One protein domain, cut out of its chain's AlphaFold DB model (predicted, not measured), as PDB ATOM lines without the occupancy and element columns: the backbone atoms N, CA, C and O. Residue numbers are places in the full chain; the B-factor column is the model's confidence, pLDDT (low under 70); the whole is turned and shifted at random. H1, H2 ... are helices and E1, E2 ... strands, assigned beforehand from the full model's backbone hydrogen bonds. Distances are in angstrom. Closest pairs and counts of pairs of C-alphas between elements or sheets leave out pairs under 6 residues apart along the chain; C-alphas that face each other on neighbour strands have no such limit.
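AT A GLANCE: This is residues 3 to 46 of the 246 residues of the protein "Putative zonula occludens toxin" of Neisseria musculi (UniProt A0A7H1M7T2). A small antiparallel sheet of three short strands, E1, E2 and E3, has the short helix H1 near one end, just reaching the sheet, while a tail holding the helix H2 sticks out from it. Residues 39 to 46, of which 40 to 45 belong to H2, stand free and add to the length of the whole. You are reading 44 residues with three named strands and two named helices, in the order E1, E2, H1, E3, H2 along the printed part; the sheet's order is E1, E2, E3, and the class is mixed, helices and strands. The whole is loose, with a radius of gyration of the C-alphas of 12.3 A and spans of 35 by 24 by 14 A.

HOW THE PARTS SIT: Start at E1, residues 3 to 5, an edge strand, and go on through a tight link to the inner strand E2, residues 10 to 14. The two form an antiparallel hairpin, with 151 degrees between their directions; look for N 4 and O 11 at 2.9 A, and N 11 and O 4 at 3.0 A, both within hydrogen-bond range. A short link of 10 residues then leads to H1, residues 25 to 29. H1 is only just on the sheet, with 5 pairs of C-alphas within 10 A, and only grazes it with its residues 27 to 29; the closest C-alphas of E2 and H1 are those of Tyr 13 and Ile 28, 7.0 A apart. Next comes E3, residues 32 to 35, the other edge strand, antiparallel to E2 at 154 degrees; N 12 and O 34 are 2.8 A apart and N 32 and O 14 also 2.8 A, within hydrogen-bond range. E1 and E3 are apart. Last is H2, residues 40 to 45, not on the sheet and apart from E1, E2 and H1. In H1 every O i to N i+4 pair is within hydrogen-bond range; in H2 0 of 2 are, beside 2 of 3 O i to N i+3 pairs.

IN THESE COORDINATES: Find C-alpha 3 at (80.966, 147.606, 158.990), where E1 begins its 6.7 A. E2 runs 13.4 A from C-alpha 10 at (82.679, 144.787, 152.965). H1 covers 6.2 A and E3 10.4 A. H2 runs 10.1 A to C-alpha 45 at (79.453, 165.616, 151.327).

THE WHOLE: The two C-alphas farthest apart, those of Thr 26 and Gly 44, are 35.9 A from each other. Without residues 39 to 46 the body spans 24 by 16 by 13 A. The printed part has no cut and no long link. Its mean pLDDT is 87.6, and no printed residue of this model is under 70.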
ATOM      1  N   ILE A   3      80.468 147.921 160.336       90.00
ATOM      2  CA  ILE A   3      80.966 147.606 158.990       90.00
ATOM      3  C   ILE A   3      82.357 146.992 159.107       90.00
ATOM      4  O   ILE A   3      83.315 147.681 159.446       90.00
ATOM      5  N   SER A   4      82.477 145.721 158.730       88.50
ATOM      6  CA  SER A   4      83.751 145.005 158.712       88.50
ATOM      7  C   SER A   4      84.302 144.911 157.291       88.50
ATOM      8  O   SER A   4      83.590 144.610 156.324       88.50
ATOM      9  N   ILE A   5      85.606 145.145 157.156       86.25
ATOM     10  CA  ILE A   5      86.327 145.042 155.887       86.25
ATOM     11  C   ILE A   5      86.912 143.638 155.795       86.25
ATOM     12  O   ILE A   5      87.796 143.272 156.564       86.25
ATOM     13  N   LYS A   6      86.424 142.844 154.843       86.38
ATOM     14  CA  LYS A   6      86.921 141.489 154.600       86.38
ATOM     15  C   LYS A   6      87.930 141.505 153.443       86.38
ATOM     16  O   LYS A   6      87.997 142.482 152.692       86.38
ATOM     17  N   PRO A   7      88.722 140.431 153.256       80.56
ATOM     18  CA  PRO A   7      89.593 140.307 152.086       80.56
ATOM     19  C   PRO A   7      88.820 140.427 150.766       80.56
ATOM     20  O   PRO A   7      89.324 140.993 149.800       80.56
ATOM     21  N   VAL A   8      87.571 139.951 150.761       80.81
ATOM     22  CA  VAL A   8      86.626 140.081 149.652       80.81
ATOM     23  C   VAL A   8      85.474 140.985 150.097       80.81
ATOM     24  O   VAL A   8      84.568 140.556 150.808       80.81
ATOM     25  N   GLY A   9      85.521 142.255 149.697       84.75
ATOM     26  CA  GLY A   9      84.433 143.210 149.920       84.75
ATOM     27  C   GLY A   9      84.265 143.710 151.365       84.75
ATOM     28  O   GLY A   9      85.182 143.682 152.184       84.75
ATOM     29  N   ARG A  10      83.078 144.253 151.653       89.19
ATOM     30  CA  ARG A  10      82.679 144.787 152.965       89.19
ATOM     31  C   ARG A  10      81.349 144.172 153.372       89.19
ATOM     32  O   ARG A  10      80.470 143.988 152.528       89.19
ATOM     33  N   LYS A  11      81.210 143.890 154.662       92.12
ATOM     34  CA  LYS A  11      79.997 143.329 155.257       92.12
ATOM     35  C   LYS A  11      79.491 144.263 156.349       92.12
ATOM     36  O   LYS A  11      80.295 144.849 157.072       92.12
ATOM     37  N   LEU A  12      78.179 144.425 156.417       92.69
ATOM     38  CA  LEU A  12      77.461 145.155 157.450       92.69
ATOM     39  C   LEU A  12      76.833 144.131 158.391       92.69
ATOM     40  O   LEU A  12      76.151 143.214 157.942       92.69
ATOM     41  N   TYR A  13      77.101 144.301 159.676       94.19
ATOM     42  CA  TYR A  13      76.580 143.487 160.758       94.19
ATOM     43  C   TYR A  13      75.601 144.324 161.577       94.19
ATOM     44  O   TYR A  13      75.930 145.426 162.035       94.19
ATOM     45  N   GLU A  14      74.385 143.820 161.725       93.31
ATOM     46  CA  GLU A  14      73.306 144.465 162.468       93.31
ATOM     47  C   GLU A  14      72.891 143.590 163.652       93.31
ATOM     48  O   GLU A  14      72.787 142.370 163.533       93.31
ATOM     49  N   TRP A  15      72.666 144.232 164.794       93.62
ATOM     50  CA  TRP A  15      72.172 143.614 166.020       93.62
ATOM     51  C   TRP A  15      70.977 144.423 166.502       93.62
ATOM     52  O   TRP A  15      70.932 145.637 166.291       93.62
ATOM     53  N   ASN A  16      70.042 143.750 167.167       92.06
ATOM     54  CA  ASN A  16      68.895 144.406 167.796       92.06
ATOM     55  C   ASN A  16      69.271 145.068 169.133       92.06
ATOM     56  O   ASN A  16      68.531 145.911 169.630       92.06
ATOM     57  N   GLU A  17      70.419 144.695 169.701       89.88
ATOM     58  CA  GLU A  17      70.952 145.204 170.963       89.88
ATOM     59  C   GLU A  17      72.252 145.997 170.760       89.88
ATOM     60  O   GLU A  17      72.903 145.921 169.710       89.88
ATOM     61  N   CYS A  18      72.631 146.775 171.775       88.44
ATOM     62  CA  CYS A  18      73.930 147.435 171.807       88.44
ATOM     63  C   CYS A  18      75.014 146.399 172.124       88.44
ATOM     64  O   CYS A  18      74.917 145.689 173.119       88.44
ATOM     65  N   VAL A  19      76.039 146.318 171.275       89.94
ATOM     66  CA  VAL A  19      77.144 145.361 171.411       89.94
ATOM     67  C   VAL A  19      78.447 146.131 171.575       89.94
ATOM     68  O   VAL A  19      78.842 146.867 170.671       89.94
ATOM     69  N   ASP A  20      79.137 145.916 172.694       87.88
ATOM     70  CA  ASP A  20      80.377 146.634 173.027       87.88
ATOM     71  C   ASP A  20      81.569 146.205 172.156       87.88
ATOM     72  O   ASP A  20      82.421 147.018 171.800       87.88
ATOM     73  N   GLN A  21      81.630 144.923 171.776       88.69
ATOM     74  CA  GLN A  21      82.720 144.347 170.977       88.69
ATOM     75  C   GLN A  21      82.197 143.730 169.670       88.69
ATOM     76  O   GLN A  21      82.062 142.505 169.571       88.69
ATOM     77  N   PRO A  22      81.907 144.547 168.643       86.94
ATOM     78  CA  PRO A  22      81.314 144.073 167.393       86.94
ATOM     79  C   PRO A  22      82.276 143.250 166.519       86.94
ATOM     80  O   PRO A  22      81.824 142.569 165.603       86.94
ATOM     81  N   ASP A  23      83.583 143.288 166.800       85.62
ATOM     82  CA  ASP A  23      84.607 142.511 166.088       85.62
ATOM     83  C   ASP A  23      84.804 141.089 166.648       85.62
ATOM     84  O   ASP A  23      85.490 140.270 166.032       85.62
ATOM     85  N   ASN A  24      84.212 140.770 167.806       90.44
ATOM     86  CA  ASN A  24      84.346 139.448 168.416       90.44
ATOM     87  C   ASN A  24      83.563 138.392 167.614       90.44
ATOM     88  O   ASN A  24      82.419 138.618 167.220       90.44
ATOM     89  N   ALA A  25      84.155 137.214 167.404       88.19
ATOM     90  CA  ALA A  25      83.579 136.147 166.586       88.19
ATOM     91  C   ALA A  25      82.202 135.683 167.089       88.19
ATOM     92  O   ALA A  25      81.299 135.449 166.286       88.19
ATOM     93  N   THR A  26      82.016 135.605 168.409       89.69
ATOM     94  CA  THR A  26      80.735 135.238 169.035       89.69
ATOM     95  C   THR A  26      79.642 136.266 168.755       89.69
ATOM     96  O   THR A  26      78.505 135.900 168.470       89.69
ATOM     97  N   ASN A  27      79.994 137.551 168.782       89.31
ATOM     98  CA  ASN A  27      79.064 138.643 168.529       89.31
ATOM     99  C   ASN A  27      78.729 138.741 167.040       89.31
ATOM    100  O   ASN A  27      77.561 138.877 166.687       89.31
ATOM    101  N   ILE A  28      79.720 138.579 166.158       90.00
ATOM    102  CA  ILE A  28      79.509 138.518 164.706       90.00
ATOM    103  C   ILE A  28      78.565 137.366 164.334       90.00
ATOM    104  O   ILE A  28      77.699 137.549 163.486       90.00
ATOM    105  N   ALA A  29      78.684 136.202 164.980       88.06
ATOM    106  CA  ALA A  29      77.809 135.056 164.721       88.06
ATOM    107  C   ALA A  29      76.331 135.307 165.079       88.06
ATOM    108  O   ALA A  29      75.451 134.695 164.481       88.06
ATOM    109  N   ARG A  30      76.047 136.211 166.026       89.94
ATOM    110  CA  ARG A  30      74.676 136.618 166.396       89.94
ATOM    111  C   ARG A  30      74.124 137.747 165.522       89.94
ATOM    112  O   ARG A  30      72.959 138.107 165.659       89.94
ATOM    113  N   ALA A  31      74.955 138.332 164.664       91.31
ATOM    114  CA  ALA A  31      74.585 139.471 163.843       91.31
ATOM    115  C   ALA A  31      73.821 139.050 162.583       91.31
ATOM    116  O   ALA A  31      74.126 138.032 161.959       91.31
ATOM    117  N   ILE A  32      72.910 139.906 162.126       90.94
ATOM    118  CA  ILE A  32      72.357 139.815 160.775       90.94
ATOM    119  C   ILE A  32      73.402 140.375 159.807       90.94
ATOM    120  O   ILE A  32      73.768 141.550 159.870       90.94
ATOM    121  N   GLU A  33      73.896 139.524 158.910       91.69
ATOM    122  CA  GLU A  33      74.913 139.893 157.928       91.69
ATOM    123  C   GLU A  33      74.285 140.382 156.614       91.69
ATOM    124  O   GLU A  33      73.445 139.713 156.007       91.69
ATOM    125  N   ARG A  34      74.747 141.535 156.119       89.81
ATOM    126  CA  ARG A  34      74.407 142.077 154.796       89.81
ATOM    127  C   ARG A  34      75.663 142.482 154.029       89.81
ATOM    128  O   ARG A  34      76.619 143.015 154.588       89.81
ATOM    129  N   SER A  35      75.671 142.283 152.714       90.06
ATOM    130  CA  SER A  35      76.719 142.836 151.848       90.06
ATOM    131  C   SER A  35      76.545 144.350 151.723       90.06
ATOM    132  O   SER A  35      75.470 144.804 151.332       90.06
ATOM    133  N   PHE A  36      77.591 145.133 152.004       88.62
ATOM    134  CA  PHE A  36      77.496 146.594 151.988       88.62
ATOM    135  C   PHE A  36      78.436 147.244 150.976       88.62
ATOM    136  O   PHE A  36      79.659 147.059 150.991       88.62
ATOM    137  N   VAL A  37      77.854 148.077 150.115       87.56
ATOM    138  CA  VAL A  37      78.577 148.890 149.137       87.56
ATOM    139  C   VAL A  37      78.464 150.350 149.550       87.56
ATOM    140  O   VAL A  37      77.366 150.886 149.655       87.56
ATOM    141  N   LEU A  38      79.607 151.011 149.766       85.75
ATOM    142  CA  LEU A  38      79.606 152.426 150.132       85.75
ATOM    143  C   LEU A  38      79.081 153.277 148.956       85.75
ATOM    144  O   LEU A  38      79.657 153.206 147.861       85.75
ATOM    145  N   PRO A  39      78.032 154.098 149.159       85.75
ATOM    146  CA  PRO A  39      77.455 154.915 148.100       85.75
ATOM    147  C   PRO A  39      78.412 156.044 147.702       85.75
ATOM    148  O   PRO A  39      78.763 156.903 148.510       85.75
ATOM    149  N   LYS A  40      78.796 156.086 146.420       83.25
ATOM    150  CA  LYS A  40      79.766 157.068 145.898       83.25
ATOM    151  C   LYS A  40      79.323 158.527 146.089       83.25
ATOM    152  O   LYS A  40      80.153 159.400 146.310       83.25
ATOM    153  N   LYS A  41      78.008 158.775 146.060       84.12
ATOM    154  CA  LYS A  41      77.402 160.108 146.227       84.12
ATOM    155  C   LYS A  41      77.627 160.705 147.626       84.12
ATOM    156  O   LYS A  41      77.683 161.922 147.751       84.12
ATOM    157  N   ALA A  42      77.787 159.870 148.660       82.00
ATOM    158  CA  ALA A  42      77.974 160.333 150.038       82.00
ATOM    159  C   ALA A  42      79.378 160.912 150.287       82.00
ATOM    160  O   ALA A  42      79.524 161.839 151.081       82.00
ATOM    161  N   PHE A  43      80.399 160.439 149.562       76.69
ATOM    162  CA  PHE A  43      81.773 160.929 149.723       76.69
ATOM    163  C   PHE A  43      81.937 162.403 149.331       76.69
ATOM    164  O   PHE A  43      82.802 163.076 149.872       76.69
ATOM    165  N   GLY A  44      81.087 162.941 148.447       81.00
ATOM    166  CA  GLY A  44      81.139 164.361 148.073       81.00
ATOM    167  C   GLY A  44      80.687 165.320 149.182       81.00
ATOM    168  O   GLY A  44      80.993 166.506 149.125       81.00
ATOM    169  N   ARG A  45      79.959 164.822 150.192       81.69
ATOM    170  CA  ARG A  45      79.453 165.616 151.327       81.69
ATOM    171  C   ARG A  45      80.310 165.477 152.587       81.69
ATOM    172  O   ARG A  45      80.082 166.206 153.545       81.69
ATOM    173  N   TYR A  46      81.270 164.554 152.599       77.94
ATOM    174  CA  TYR A  46      82.058 164.210 153.777       77.94
ATOM    175  C   TYR A  46      83.552 164.348 153.476       77.94
ATOM    176  O   TYR A  46      84.109 163.584 152.694       77.94
TER     177      TYR A  46